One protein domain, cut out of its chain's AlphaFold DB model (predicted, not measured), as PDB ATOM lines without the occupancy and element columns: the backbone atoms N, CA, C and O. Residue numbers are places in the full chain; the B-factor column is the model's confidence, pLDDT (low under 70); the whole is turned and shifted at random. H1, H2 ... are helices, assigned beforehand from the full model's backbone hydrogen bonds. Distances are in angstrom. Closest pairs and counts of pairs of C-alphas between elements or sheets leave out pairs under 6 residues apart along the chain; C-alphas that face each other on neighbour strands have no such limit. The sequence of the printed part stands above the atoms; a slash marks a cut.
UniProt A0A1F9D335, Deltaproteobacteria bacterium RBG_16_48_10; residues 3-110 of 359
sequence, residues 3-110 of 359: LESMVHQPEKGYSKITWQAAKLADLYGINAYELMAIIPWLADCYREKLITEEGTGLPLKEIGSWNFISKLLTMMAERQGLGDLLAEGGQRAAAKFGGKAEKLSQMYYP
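What this domain is: This is residues 3 to 110 of the 359 residues of a protein of Deltaproteobacteria bacterium RBG_16_48_10 (UniProt A0A1F9D335). What shape do these coordinates make? They make a compact cluster of helices with H3 near its middle: H2 and H5 run side by side on one side of it, and the hairpin of H7 and H8 packs on it, mostly through H8, while H6 bridges H5 and H7. Short H4 sits at the edge near H6, and H1 lies off the body at one end, where residues 7 to 12 stick out. What is it made of? The 108 printed residues, in the all helix class, have eight named helices, H1 to H8 in chain order, and no named strand. How large is it? It is compact, with a radius of gyration of the C-alphas of 13.4 A and spans of 38 by 29 by 25 A.

How they stand to each other: What touches H3, residues 32 to 47? H8, residues 99 to 105, touches it at a steep tilt of 40 degrees, opposite ways, with the closest C-alphas, those of Trp 41 and Ser 105, 5.7 A apart. H7, residues 90 to 97, only just touches H3, with 3 pairs of C-alphas within 8 A, the closest being those of Ile 38 and Gly 90 at 5.5 A. H7 and H8 form a helical hairpin, at a shallow tilt of 10 degrees, opposite ways, closest at the C-alphas of Ala 94 and Glu 102, 4.6 A. What lies farther out? H2, residues 16 to 28, touches H5, residues 66 to 77, at a shallow tilt of 13 degrees, the same way, with the C-alphas of Ile 17 and Trp 66 closest at 5.8 A. H5, with residues 72 to 77 alone, touches H6, residues 82 to 87, at a steep tilt of 63 degrees, closest at the C-alphas of Met 76 and Gly 83, 3.9 A. H4, residues 53 to 56, is close to H6 but not clearly touching, and H1, residues 3 to 8, touches no helix. Are the helix backbones in range? Every O i to N i+4 pair is within hydrogen-bond range in H1, H2, H5, H6, H7 and H8, and 11 of 12 are in H3; H4 is too short for such a pair.

Where its parts are: Where do the ends of the helices lie? H1 begins at C-alpha 3, (151.462, 174.648, 191.305), and H8 ends at C-alpha 105, (151.023, 181.882, 175.292). Which helices are long? H3 measures 22.8 A, H2 18.5 A and H5 16.2 A from first to last C-alpha.

The domain as a whole: How far does it reach? The two C-alphas farthest apart, those of Glu 11 and Lys 96, are 38.8 A apart. Is anything cut or uncertain? The printed part has no cut and no long link; residues 3 to 14 have pLDDT under 70, against a mean of 89.1 for the printed part.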
ATOM      1  N   LEU A   3     152.921 174.522 191.202       47.25
ATOM      2  CA  LEU A   3     151.462 174.648 191.305       47.25
ATOM      3  C   LEU A   3     150.692 173.495 190.654       47.25
ATOM      4  O   LEU A   3     149.713 173.049 191.230       47.25
ATOM      5  N   GLU A   4     151.147 172.927 189.531       45.59
ATOM      6  CA  GLU A   4     150.493 171.739 188.943       45.59
ATOM      7  C   GLU A   4     150.416 170.556 189.918       45.59
ATOM      8  O   GLU A   4     149.381 169.897 189.988       45.59
ATOM      9  N   SER A   5     151.469 170.306 190.710       43.00
ATOM     10  CA  SER A   5     151.431 169.264 191.742       43.00
ATOM     11  C   SER A   5     150.452 169.615 192.862       43.00
ATOM     12  O   SER A   5     149.721 168.738 193.298       43.00
ATOM     13  N   MET A   6     150.358 170.884 193.280       41.53
ATOM     14  CA  MET A   6     149.381 171.313 194.296       41.53
ATOM     15  C   MET A   6     147.927 171.292 193.800       41.53
ATOM     16  O   MET A   6     147.021 171.048 194.591       41.53
ATOM     17  N   VAL A   7     147.691 171.569 192.514       46.47
ATOM     18  CA  VAL A   7     146.348 171.609 191.914       46.47
ATOM     19  C   VAL A   7     145.849 170.205 191.568       46.47
ATOM     20  O   VAL A   7     144.674 169.917 191.776       46.47
ATOM     21  N   HIS A   8     146.715 169.333 191.040       45.78
ATOM     22  CA  HIS A   8     146.285 168.051 190.472       45.78
ATOM     23  C   HIS A   8     146.628 166.822 191.321       45.78
ATOM     24  O   HIS A   8     145.936 165.817 191.177       45.78
ATOM     25  N   GLN A   9     147.683 166.859 192.150       54.50
ATOM     26  CA  GLN A   9     148.142 165.715 192.965       54.50
ATOM     27  C   GLN A   9     148.756 166.171 194.312       54.50
ATOM     28  O   GLN A   9     149.915 165.840 194.597       54.50
ATOM     29  N   PRO A  10     148.038 166.968 195.133       53.62
ATOM     30  CA  PRO A  10     148.580 167.550 196.365       53.62
ATOM     31  C   PRO A  10     149.116 166.495 197.345       53.62
ATOM     32  O   PRO A  10     150.076 166.749 198.070       53.62
ATOM     33  N   GLU A  11     148.547 165.289 197.330       54.59
ATOM     34  CA  GLU A  11     148.941 164.148 198.154       54.59
ATOM     35  C   GLU A  11     150.322 163.571 197.813       54.59
ATOM     36  O   GLU A  11     150.949 162.941 198.663       54.59
ATOM     37  N   LYS A  12     150.817 163.782 196.587       57.81
ATOM     38  CA  LYS A  12     152.126 163.263 196.154       57.81
ATOM     39  C   LYS A  12     153.280 164.214 196.453       57.81
ATOM     40  O   LYS A  12     154.438 163.837 196.268       57.81
ATOM     41  N   GLY A  13     152.977 165.422 196.928       60.59
ATOM     42  CA  GLY A  13     153.967 166.454 197.196       60.59
ATOM     43  C   GLY A  13     154.771 166.849 195.954       60.59
ATOM     44  O   GLY A  13     154.384 166.607 194.809       60.59
ATOM     45  N   TYR A  14     155.915 167.490 196.182       67.62
ATOM     46  CA  TYR A  14     156.804 167.920 195.106       67.62
ATOM     47  C   TYR A  14     157.764 166.805 194.705       67.62
ATOM     48  O   TYR A  14     158.390 166.169 195.554       67.62
ATOM     49  N   SER A  15     157.958 166.629 193.398       78.81
ATOM     50  CA  SER A  15     159.007 165.735 192.912       78.81
ATOM     51  C   SER A  15     160.394 166.265 193.306       78.81
ATOM     52  O   SER A  15     160.619 167.477 193.388       78.81
ATOM     53  N   LYS A  16     161.363 165.360 193.495       85.12
ATOM     54  CA  LYS A  16     162.777 165.730 193.690       85.12
ATOM     55  C   LYS A  16     163.268 166.671 192.580       85.12
ATOM     56  O   LYS A  16     163.989 167.622 192.860       85.12
ATOM     57  N   ILE A  17     162.825 166.431 191.345       86.62
ATOM     58  CA  ILE A  17     163.189 167.229 190.169       86.62
ATOM     59  C   ILE A  17     162.670 168.663 190.305       86.62
ATOM     60  O   ILE A  17     163.428 169.594 190.061       86.62
ATOM     61  N   THR A  18     161.427 168.857 190.762       83.31
ATOM     62  CA  THR A  18     160.863 170.191 191.027       83.31
ATOM     63  C   THR A  18     161.730 170.980 192.006       83.31
ATOM     64  O   THR A  18     162.054 172.136 191.740       83.31
ATOM     65  N   TRP A  19     162.128 170.364 193.124       84.94
ATOM     66  CA  TRP A  19     162.975 171.017 194.126       84.94
ATOM     67  C   TRP A  19     164.355 171.374 193.576       84.94
ATOM     68  O   TRP A  19     164.839 172.483 193.794       84.94
ATOM     69  N   GLN A  20     164.984 170.452 192.845       90.06
ATOM     70  CA  GLN A  20     166.287 170.701 192.227       90.06
ATOM     71  C   GLN A  20     166.209 171.817 191.181       90.06
ATOM     72  O   GLN A  20     167.093 172.665 191.131       90.06
ATOM     73  N   ALA A  21     165.145 171.846 190.379       90.62
ATOM     74  CA  ALA A  21     164.914 172.886 189.388       90.62
ATOM     75  C   ALA A  21     164.716 174.264 190.026       90.62
ATOM     76  O   ALA A  21     165.322 175.225 189.565       90.62
ATOM     77  N   ALA A  22     163.925 174.355 191.100       89.00
ATOM     78  CA  ALA A  22     163.751 175.603 191.842       89.00
ATOM     79  C   ALA A  22     165.090 176.107 192.400       89.00
ATOM     80  O   ALA A  22     165.442 177.260 192.200       89.00
ATOM     81  N   LYS A  23     165.898 175.216 192.993       92.62
ATOM     82  CA  LYS A  23     167.238 175.577 193.476       92.62
ATOM     83  C   LYS A  23     168.190 176.004 192.366       92.62
ATOM     84  O   LYS A  23     168.972 176.924 192.570       92.62
ATOM     85  N   LEU A  24     168.142 175.356 191.207       94.50
ATOM     86  CA  LEU A  24     168.966 175.757 190.072       94.50
ATOM     87  C   LEU A  24     168.531 177.121 189.516       94.50
ATOM     88  O   LEU A  24     169.385 177.942 189.199       94.50
ATOM     89  N   ALA A  25     167.223 177.380 189.445       95.38
ATOM     90  CA  ALA A  25     166.693 178.684 189.064       95.38
ATOM     91  C   ALA A  25     167.131 179.780 190.053       95.38
ATOM     92  O   ALA A  25     167.612 180.816 189.601       95.38
ATOM     93  N   ASP A  26     167.075 179.519 191.368       95.56
ATOM     94  CA  ASP A  26     167.589 180.429 192.406       95.56
ATOM     95  C   ASP A  26     169.080 180.745 192.184       95.56
ATOM     96  O   ASP A  26     169.485 181.904 192.236       95.56
ATOM     97  N   LEU A  27     169.903 179.724 191.902       96.44
ATOM     98  CA  LEU A  27     171.344 179.889 191.666       96.44
ATOM     99  C   LEU A  27     171.654 180.706 190.405       96.44
ATOM    100  O   LEU A  27     172.629 181.453 190.395       96.44
ATOM    101  N   TYR A  28     170.834 180.578 189.361       96.69
ATOM    102  CA  TYR A  28     170.951 181.398 188.154       96.69
ATOM    103  C   TYR A  28     170.264 182.767 188.269       96.69
ATOM    104  O   TYR A  28     170.408 183.587 187.365       96.69
ATOM    105  N   GLY A  29     169.519 183.033 189.347       96.06
ATOM    106  CA  GLY A  29     168.732 184.259 189.492       96.06
ATOM    107  C   GLY A  29     167.555 184.351 188.512       96.06
ATOM    108  O   GLY A  29     167.178 185.448 188.102       96.06
ATOM    109  N   ILE A  30     166.982 183.213 188.108       94.44
ATOM    110  CA  ILE A  30     165.850 183.148 187.177       94.44
ATOM    111  C   ILE A  30     164.541 183.082 187.967       94.44
ATOM    112  O   ILE A  30     164.342 182.187 188.787       94.44
ATOM    113  N   ASN A  31     163.613 184.000 187.678       90.31
ATOM    114  CA  ASN A  31     162.282 183.999 188.283       90.31
ATOM    115  C   ASN A  31     161.527 182.702 187.939       90.31
ATOM    116  O   ASN A  31     161.214 182.439 186.775       90.31
ATOM    117  N   ALA A  32     161.176 181.923 188.962       87.75
ATOM    118  CA  ALA A  32     160.461 180.667 188.789       87.75
ATOM    119  C   ALA A  32     159.085 180.843 188.129       87.75
ATOM    120  O   ALA A  32     158.692 179.964 187.366       87.75
ATOM    121  N   TYR A  33     158.379 181.959 188.352       85.56
ATOM    122  CA  TYR A  33     157.079 182.214 187.717       85.56
ATOM    123  C   TYR A  33     157.175 182.302 186.192       85.56
ATOM    124  O   TYR A  33     156.305 181.790 185.490       85.56
ATOM    125  N   GLU A  34     158.280 182.836 185.670       89.00
ATOM    126  CA  GLU A  34     158.535 182.865 184.229       89.00
ATOM    127  C   GLU A  34     158.609 181.440 183.660       89.00
ATOM    128  O   GLU A  34     158.035 181.144 182.613       89.00
ATOM    129  N   LEU A  35     159.231 180.513 184.392       90.88
ATOM    130  CA  LEU A  35     159.293 179.098 184.013       90.88
ATOM    131  C   LEU A  35     157.918 178.431 184.071       90.88
ATOM    132  O   LEU A  35     157.635 177.538 183.271       90.88
ATOM    133  N   MET A  36     157.063 178.851 185.008       86.50
ATOM    134  CA  MET A  36     155.704 178.323 185.116       86.50
ATOM    135  C   MET A  36     154.836 178.701 183.920       86.50
ATOM    136  O   MET A  36     153.952 177.922 183.586       86.50
ATOM    137  N   ALA A  37     155.140 179.804 183.238       89.06
ATOM    138  CA  ALA A  37     154.494 180.172 181.986       89.06
ATOM    139  C   ALA A  37     155.198 179.574 180.750       89.06
ATOM    140  O   ALA A  37     154.540 179.000 179.881       89.06
ATOM    141  N   ILE A  38     156.535 179.642 180.679       93.94
ATOM    142  CA  ILE A  38     157.320 179.179 179.519       93.94
ATOM    143  C   ILE A  38     157.187 177.670 179.300       93.94
ATOM    144  O   ILE A  38     156.961 177.235 178.174       93.94
ATOM    145  N   ILE A  39     157.341 176.852 180.345       94.75
ATOM    146  CA  ILE A  39     157.384 175.388 180.200       94.75
ATOM    147  C   ILE A  39     156.079 174.821 179.619       94.75
ATOM    148  O   ILE A  39     156.158 174.088 178.629       94.75
ATOM    149  N   PRO A  40     154.885 175.124 180.165       91.88
ATOM    150  CA  PRO A  40     153.651 174.607 179.586       91.88
ATOM    151  C   PRO A  40     153.344 175.233 178.217       91.88
ATOM    152  O   PRO A  40     152.828 174.534 177.349       91.88
ATOM    153  N   TRP A  41     153.747 176.482 177.957       94.81
ATOM    154  CA  TRP A  41     153.664 177.062 176.612       94.81
ATOM    155  C   TRP A  41     154.514 176.295 175.583       94.81
ATOM    156  O   TRP A  41     154.028 175.990 174.491       94.81
ATOM    157  N   LEU A  42     155.752 175.922 175.930       96.69
ATOM    158  CA  LEU A  42     156.601 175.070 175.090       96.69
ATOM    159  C   LEU A  42     155.980 173.682 174.895       96.69
ATOM    160  O   LEU A  42     155.989 173.166 173.778       96.69
ATOM    161  N   ALA A  43     155.402 173.092 175.946       96.25
ATOM    162  CA  ALA A  43     154.710 171.806 175.855       96.25
ATOM    163  C   ALA A  43     153.530 171.861 174.869       96.25
ATOM    164  O   ALA A  43     153.386 170.982 174.016       96.25
ATOM    165  N   ASP A  44     152.720 172.918 174.939       95.69
ATOM    166  CA  ASP A  44     151.587 173.140 174.043       95.69
ATOM    167  C   ASP A  44     152.044 173.392 172.598       95.69
ATOM    168  O   ASP A  44     151.507 172.783 171.670       95.69
ATOM    169  N   CYS A  45     153.085 174.204 172.392       97.75
ATOM    170  CA  CYS A  45     153.675 174.413 171.068       97.75
ATOM    171  C   CYS A  45     154.229 173.113 170.472       97.75
ATOM    172  O   CYS A  45     154.070 172.864 169.275       97.75
ATOM    173  N   TYR A  46     154.856 172.270 171.293       97.44
ATOM    174  CA  TYR A  46     155.388 170.981 170.862       97.44
ATOM    175  C   TYR A  46     154.271 170.000 170.487       97.44
ATOM    176  O   TYR A  46     154.319 169.387 169.420       97.44
ATOM    177  N   ARG A  47     153.217 169.906 171.310       97.06
ATOM    178  CA  ARG A  47     152.030 169.074 171.039       97.06
ATOM    179  C   ARG A  47     151.335 169.474 169.737       97.06
ATOM    180  O   ARG A  47     150.888 168.613 168.984       97.06
ATOM    181  N   GLU A  48     151.301 170.771 169.452       97.81
ATOM    182  CA  GLU A  48     150.748 171.349 168.224       97.81
ATOM    183  C   GLU A  48     151.722 171.324 167.033       97.81
ATOM    184  O   GLU A  48     151.400 171.844 165.965       97.81
ATOM    185  N   LYS A  49     152.898 170.697 167.191       97.44
ATOM    186  CA  LYS A  49     153.942 170.559 166.161       97.44
ATOM    187  C   LYS A  49     154.447 171.902 165.611       97.44
ATOM    188  O   LYS A  49     154.872 171.979 164.462       97.44
ATOM    189  N   LEU A  50     154.406 172.958 166.428       97.94
ATOM    190  CA  LEU A  50     154.888 174.302 166.081       97.94
ATOM    191  C   LEU A  50     156.396 174.465 166.319       97.94
ATOM    192  O   LEU A  50     157.016 175.363 165.759       97.94
ATOM    193  N   ILE A  51     156.977 173.600 167.151       97.50
ATOM    194  CA  ILE A  51     158.406 173.548 167.473       97.50
ATOM    195  C   ILE A  51     158.889 172.093 167.470       97.50
ATOM    196  O   ILE A  51     158.090 171.164 167.610       97.50
ATOM    197  N   THR A  52     160.199 171.882 167.334       97.94
ATOM    198  CA  THR A  52     160.831 170.552 167.346       97.94
ATOM    199  C   THR A  52     162.017 170.513 168.309       97.94
ATOM    200  O   THR A  52     162.593 171.547 168.642       97.94
ATOM    201  N   GLU A  53     162.409 169.321 168.768       97.94
ATOM    202  CA  GLU A  53     163.592 169.162 169.634       97.94
ATOM    203  C   GLU A  53     164.871 169.626 168.926       97.94
ATOM    204  O   GLU A  53     165.693 170.312 169.522       97.94
ATOM    205  N   GLU A  54     165.002 169.330 167.630       97.44
ATOM    206  CA  GLU A  54     166.134 169.771 166.809       97.44
ATOM    207  C   GLU A  54     166.153 171.296 166.634       97.44
ATOM    208  O   GLU A  54     167.184 171.926 166.850       97.44
ATOM    209  N   GLY A  55     165.005 171.906 166.322       96.31
ATOM    210  CA  GLY A  55     164.911 173.352 166.105       96.31
ATOM    211  C   GLY A  55     165.073 174.181 167.380       96.31
ATOM    212  O   GLY A  55     165.501 175.329 167.317       96.31
ATOM    213  N   THR A  56     164.739 173.615 168.541       97.00
ATOM    214  CA  THR A  56     164.874 174.298 169.840       97.00
ATOM    215  C   THR A  56     166.167 173.956 170.568       97.00
ATOM    216  O   THR A  56     166.590 174.708 171.442       97.00
ATOM    217  N   GLY A  57     166.775 172.809 170.258       97.19
ATOM    218  CA  GLY A  57     167.849 172.217 171.045       97.19
ATOM    219  C   GLY A  57     167.392 171.661 172.401       97.19
ATOM    220  O   GLY A  57     168.242 171.214 173.172       97.19
ATOM    221  N   LEU A  58     166.095 171.658 172.724       97.62
ATOM    222  CA  LEU A  58     165.560 171.178 174.003       97.62
ATOM    223  C   LEU A  58     165.003 169.748 173.879       97.62
ATOM    224  O   LEU A  58     164.364 169.435 172.874       97.62
ATOM    225  N   PRO A  59     165.166 168.881 174.901       96.81
ATOM    226  CA  PRO A  59     164.548 167.555 174.933       96.81
ATOM    227  C   PRO A  59     163.066 167.673 175.334       96.81
ATOM    228  O   PRO A  59     162.671 167.350 176.453       96.81
ATOM    229  N   LEU A  60     162.235 168.215 174.438       95.56
ATOM    230  CA  LEU A  60     160.822 168.539 174.688       95.56
ATOM    231  C   LEU A  60     159.966 167.310 175.043       95.56
ATOM    232  O   LEU A  60     158.976 167.449 175.759       95.56
ATOM    233  N   LYS A  61     160.339 166.098 174.607       94.19
ATOM    234  CA  LYS A  61     159.657 164.857 175.032       94.19
ATOM    235  C   LYS A  61     159.873 164.533 176.507       94.19
ATOM    236  O   LYS A  61     159.111 163.765 177.085       94.19
ATOM    237  N   GLU A  62     160.915 165.101 177.102       91.94
ATOM    238  CA  GLU A  62     161.312 164.875 178.484       91.94
ATOM    239  C   GLU A  62     160.895 166.029 179.409       91.94
ATOM    240  O   GLU A  62     161.460 166.173 180.493       91.94
ATOM    241  N   ILE A  63     159.932 166.876 179.020       91.06
ATOM    242  CA  ILE A  63     159.402 167.913 179.919       91.06
ATOM    243  C   ILE A  63     158.988 167.277 181.256       91.06
ATOM    244  O   ILE A  63     158.240 166.302 181.302       91.06
ATOM    245  N   GLY A  64     159.512 167.834 182.350       87.19
ATOM    246  CA  GLY A  64     159.398 167.275 183.702       87.19
ATOM    247  C   GLY A  64     160.624 166.478 184.170       87.19
ATOM    248  O   GLY A  64     160.698 166.136 185.349       87.19
ATOM    249  N   SER A  65     161.603 166.216 183.297       90.75
ATOM    250  CA  SER A  65     162.877 165.578 183.644       90.75
ATOM    251  C   SER A  65     163.939 166.592 184.090       90.75
ATOM    252  O   SER A  65     163.878 167.781 183.766       90.75
ATOM    253  N   TRP A  66     164.960 166.106 184.808       93.50
ATOM    254  CA  TRP A  66     166.143 166.908 185.143       93.50
ATOM    255  C   TRP A  66     166.917 167.349 183.893       93.50
ATOM    256  O   TRP A  66     167.384 168.484 183.831       93.50
ATOM    257  N   ASN A  67     167.026 166.474 182.890       95.44
ATOM    258  CA  ASN A  67     167.722 166.755 181.635       95.44
ATOM    259  C   ASN A  67     167.081 167.941 180.896       95.44
ATOM    260  O   ASN A  67     167.779 168.869 180.492       95.44
ATOM    261  N   PHE A  68     165.748 167.971 180.807       96.38
ATOM    262  CA  PHE A  68     165.025 169.098 180.221       96.38
ATOM    263  C   PHE A  68     165.257 170.401 180.989       96.38
ATOM    264  O   PHE A  68     165.679 171.396 180.399       96.38
ATOM    265  N   ILE A  69     164.984 170.407 182.297       95.69
ATOM    266  CA  ILE A  69     164.959 171.660 183.059       95.69
ATOM    267  C   ILE A  69     166.354 172.246 183.284       95.69
ATOM    268  O   ILE A  69     166.515 173.459 183.190       95.69
ATOM    269  N   SER A  70     167.370 171.408 183.519       96.44
ATOM    270  CA  SER A  70     168.753 171.882 183.638       96.44
ATOM    271  C   SER A  70     169.239 172.495 182.328       96.44
ATOM    272  O   SER A  70     169.754 173.609 182.341       96.44
ATOM    273  N   LYS A  71     168.974 171.843 181.186       98.12
ATOM    274  CA  LYS A  71     169.336 172.378 179.871       98.12
ATOM    275  C   LYS A  71     168.606 173.681 179.550       98.12
ATOM    276  O   LYS A  71     169.251 174.623 179.103       98.12
ATOM    277  N   LEU A  72     167.296 173.759 179.802       97.88
ATOM    278  CA  LEU A  72     166.519 174.987 179.610       97.88
ATOM    279  C   LEU A  72     167.105 176.152 180.420       97.88
ATOM    280  O   LEU A  72     167.359 177.217 179.863       97.88
ATOM    281  N   LEU A  73     167.346 175.934 181.717       97.75
ATOM    282  CA  LEU A  73     167.874 176.962 182.614       97.75
ATOM    283  C   LEU A  73     169.279 177.416 182.210       97.75
ATOM    284  O   LEU A  73     169.517 178.618 182.142       97.75
ATOM    285  N   THR A  74     170.183 176.488 181.880       98.25
ATOM    286  CA  THR A  74     171.527 176.833 181.394       98.25
ATOM    287  C   THR A  74     171.463 177.603 180.077       98.25
ATOM    288  O   THR A  74     172.105 178.640 179.953       98.25
ATOM    289  N   MET A  75     170.634 177.173 179.118       98.38
ATOM    290  CA  MET A  75     170.468 177.888 177.848       98.38
ATOM    291  C   MET A  75     169.951 179.317 178.051       98.38
ATOM    292  O   MET A  75     170.416 180.224 177.366       98.38
ATOM    293  N   MET A  76     169.004 179.532 178.971       98.25
ATOM    294  CA  MET A  76     168.498 180.870 179.302       98.25
ATOM    295  C   MET A  76     169.565 181.727 179.990       98.25
ATOM    296  O   MET A  76     169.797 182.859 179.574       98.25
ATOM    297  N   ALA A  77     170.234 181.185 181.011       98.00
ATOM    298  CA  ALA A  77     171.261 181.895 181.771       98.00
ATOM    299  C   ALA A  77     172.464 182.291 180.899       98.00
ATOM    300  O   ALA A  77     172.999 183.388 181.036       98.00
ATOM    301  N   GLU A  78     172.861 181.417 179.973       98.00
ATOM    302  CA  GLU A  78     173.997 181.631 179.072       98.00
ATOM    303  C   GLU A  78     173.591 182.243 177.723       98.00
ATOM    304  O   GLU A  78     174.451 182.442 176.865       98.00
ATOM    305  N   ARG A  79     172.299 182.545 177.523       98.19
ATOM    306  CA  ARG A  79     171.743 183.099 176.276       98.19
ATOM    307  C   ARG A  79     172.167 182.312 175.028       98.19
ATOM    308  O   ARG A  79     172.671 182.859 174.051       98.19
ATOM    309  N   GLN A  80     171.960 180.998 175.055       97.75
ATOM    310  CA  GLN A  80     172.337 180.089 173.969       97.75
ATOM    311  C   GLN A  80     171.121 179.581 173.195       97.75
ATOM    312  O   GLN A  80     170.177 179.036 173.773       97.75
ATOM    313  N   GLY A  81     171.169 179.690 171.865       96.50
ATOM    314  CA  GLY A  81     170.112 179.196 170.978       96.50
ATOM    315  C   GLY A  81     168.749 179.792 171.335       96.50
ATOM    316  O   GLY A  81     168.617 181.004 171.485       96.50
ATOM    317  N   LEU A  82     167.737 178.939 171.529       97.25
ATOM    318  CA  LEU A  82     166.412 179.379 171.981       97.25
ATOM    319  C   LEU A  82     166.450 180.084 173.351       97.25
ATOM    320  O   LEU A  82     165.595 180.919 173.635       97.25
ATOM    321  N   GLY A  83     167.440 179.774 174.190       97.88
ATOM    322  CA  GLY A  83     167.605 180.388 175.501       97.88
ATOM    323  C   GLY A  83     167.833 181.897 175.454       97.88
ATOM    324  O   GLY A  83     167.327 182.585 176.332       97.88
ATOM    325  N   ASP A  84     168.488 182.431 174.414       98.00
ATOM    326  CA  ASP A  84     168.627 183.888 174.239       98.00
ATOM    327  C   ASP A  84     167.263 184.560 174.049       98.00
ATOM    328  O   ASP A  84     166.935 185.543 174.712       98.00
ATOM    329  N   LEU A  85     166.409 183.960 173.215       96.81
ATOM    330  CA  LEU A  85     165.056 184.454 172.991       96.81
ATOM    331  C   LEU A  85     164.183 184.339 174.252       96.81
ATOM    332  O   LEU A  85     163.405 185.243 174.545       96.81
ATOM    333  N   LEU A  86     164.302 183.241 175.003       96.81
ATOM    334  CA  LEU A  86     163.558 183.037 176.253       96.81
ATOM    335  C   LEU A  86     164.064 183.924 177.401       96.81
ATOM    336  O   LEU A  86     163.275 184.273 178.277       96.81
ATOM    337  N   ALA A  87     165.338 184.327 177.392       96.44
ATOM    338  CA  ALA A  87     165.899 185.281 178.349       96.44
ATOM    339  C   ALA A  87     165.319 186.695 178.175       96.44
ATOM    340  O   ALA A  87     165.276 187.471 179.128       96.44
ATOM    341  N   GLU A  88     164.782 187.008 176.992       93.56
ATOM    342  CA  GLU A  88     163.953 188.191 176.787       93.56
ATOM    343  C   GLU A  88     162.544 188.033 177.380       93.56
ATOM    344  O   GLU A  88     161.768 188.965 177.269       93.56
ATOM    345  N   GLY A  89     162.167 186.928 178.023       91.44
ATOM    346  CA  GLY A  89     160.841 186.709 178.623       91.44
ATOM    347  C   GLY A  89     159.842 186.044 177.671       91.44
ATOM    348  O   GLY A  89     159.792 186.333 176.471       91.44
ATOM    349  N   GLY A  90     159.009 185.147 178.201       91.44
ATOM    350  CA  GLY A  90     158.224 184.213 177.393       91.44
ATOM    351  C   GLY A  90     157.135 184.871 176.546       91.44
ATOM    352  O   GLY A  90     156.905 184.429 175.425       91.44
ATOM    353  N   GLN A  91     156.531 185.979 176.989       90.25
ATOM    354  CA  GLN A  91     155.573 186.729 176.161       90.25
ATOM    355  C   GLN A  91     156.248 187.354 174.926       90.25
ATOM    356  O   GLN A  91     155.701 187.302 173.824       90.25
ATOM    357  N   ARG A  92     157.462 187.905 175.084       92.19
ATOM    358  CA  ARG A  92     158.244 188.467 173.968       92.19
ATOM    359  C   ARG A  92     158.772 187.365 173.055       92.19
ATOM    360  O   ARG A  92     158.730 187.527 171.836       92.19
ATOM    361  N   ALA A  93     159.198 186.241 173.628       94.56
ATOM    362  CA  ALA A  93     159.556 185.053 172.867       94.56
ATOM    363  C   ALA A  93     158.377 184.575 172.010       94.56
ATOM    364  O   ALA A  93     158.516 184.439 170.798       94.56
ATOM    365  N   ALA A  94     157.195 184.410 172.605       94.25
ATOM    366  CA  ALA A  94     155.997 183.961 171.908       94.25
ATOM    367  C   ALA A  94     155.590 184.899 170.763       94.25
ATOM    368  O   ALA A  94     155.299 184.422 169.667       94.25
ATOM    369  N   ALA A  95     155.673 186.218 170.966       93.19
ATOM    370  CA  ALA A  95     155.437 187.206 169.912       93.19
ATOM    371  C   ALA A  95     156.422 187.085 168.730       93.19
ATOM    372  O   ALA A  95     156.059 187.380 167.593       93.19
ATOM    373  N   LYS A  96     157.662 186.624 168.956       94.81
ATOM    374  CA  LYS A  96     158.626 186.354 167.870       94.81
ATOM    375  C   LYS A  96     158.281 185.104 167.064       94.81
ATOM    376  O   LYS A  96     158.541 185.093 165.864       94.81
ATOM    377  N   PHE A  97     157.695 184.080 167.688       94.25
ATOM    378  CA  PHE A  97     157.155 182.925 166.961       94.25
ATOM    379  C   PHE A  97     155.884 183.290 166.181       94.25
ATOM    380  O   PHE A  97     155.676 182.792 165.075       94.25
ATOM    381  N   GLY A  98     155.048 184.164 166.746       94.56
ATOM    382  CA  GLY A  98     153.807 184.627 166.134       94.56
ATOM    383  C   GLY A  98     152.745 183.530 165.979       94.56
ATOM    384  O   GLY A  98     152.862 182.404 166.481       94.56
ATOM    385  N   GLY A  99     151.669 183.864 165.266       95.94
ATOM    386  CA  GLY A  99     150.643 182.913 164.835       95.94
ATOM    387  C   GLY A  99     150.028 182.100 165.982       95.94
ATOM    388  O   GLY A  99     149.627 182.635 167.016       95.94
ATOM    389  N   LYS A 100     149.922 180.777 165.794       96.81
ATOM    390  CA  LYS A 100     149.329 179.883 166.801       96.81
ATOM    391  C   LYS A 100     150.178 179.796 168.076       96.81
ATOM    392  O   LYS A 100     149.602 179.679 169.153       96.81
ATOM    393  N   ALA A 101     151.506 179.891 167.974       96.12
ATOM    394  CA  ALA A 101     152.400 179.815 169.130       96.12
ATOM    395  C   ALA A 101     152.205 181.017 170.064       96.12
ATOM    396  O   ALA A 101     152.059 180.836 171.271       96.12
ATOM    397  N   GLU A 102     152.104 182.225 169.505       95.00
ATOM    398  CA  GLU A 102     151.753 183.430 170.264       95.00
ATOM    399  C   GLU A 102     150.359 183.318 170.891       95.00
ATOM    400  O   GLU A 102     150.162 183.641 172.058       95.00
ATOM    401  N   LYS A 103     149.372 182.796 170.154       93.88
ATOM    402  CA  LYS A 103     148.011 182.649 170.686       93.88
ATOM    403  C   LYS A 103     147.942 181.676 171.873       93.88
ATOM    404  O   LYS A 103     147.171 181.910 172.798       93.88
ATOM    405  N   LEU A 104     148.753 180.614 171.874       93.56
ATOM    406  CA  LEU A 104     148.846 179.667 172.993       93.56
ATOM    407  C   LEU A 104     149.447 180.307 174.254       93.56
ATOM    408  O   LEU A 104     149.019 179.975 175.359       93.56
ATOM    409  N   SER A 105     150.389 181.251 174.122       92.44
ATOM    410  CA  SER A 105     151.023 181.882 175.292       92.44
ATOM    411  C   SER A 105     150.045 182.727 176.113       92.44
ATOM    412  O   SER A 105     150.223 182.873 177.319       92.44
ATOM    413  N   GLN A 106     148.976 183.235 175.490       90.50
ATOM    414  CA  GLN A 106     147.939 184.056 176.134       90.50
ATOM    415  C   GLN A 106     147.220 183.335 177.280       90.50
ATOM    416  O   GLN A 106     146.611 183.978 178.128       90.50
ATOM    417  N   MET A 107     147.278 182.000 177.320       86.56
ATOM    418  CA  MET A 107     146.759 181.229 178.446       86.56
ATOM    419  C   MET A 107     147.608 181.384 179.707       86.56
ATOM    420  O   MET A 107     147.068 181.252 180.798       86.56
ATOM    421  N   TYR A 108     148.910 181.632 179.576       87.31
ATOM    422  CA  TYR A 108     149.861 181.680 180.692       87.31
ATOM    423  C   TYR A 108     150.217 183.110 181.108       87.31
ATOM    424  O   TYR A 108     150.609 183.338 182.248       87.31
ATOM    425  N   TYR A 109     149.997 184.072 180.211       87.81
ATOM    426  CA  TYR A 109     150.143 185.502 180.464       87.81
ATOM    427  C   TYR A 109     148.769 186.170 180.328       87.81
ATOM    428  O   TYR A 109     148.362 186.450 179.205       87.81
ATOM    429  N   PRO A 110     148.016 186.408 181.421       81.06
ATOM    430  CA  PRO A 110     146.625 186.863 181.340       81.06
ATOM    431  C   PRO A 110     146.442 188.243 180.708       81.06
ATOM    432  O   PRO A 110     145.409 188.538 180.094       81.06
TER     433      PRO A 110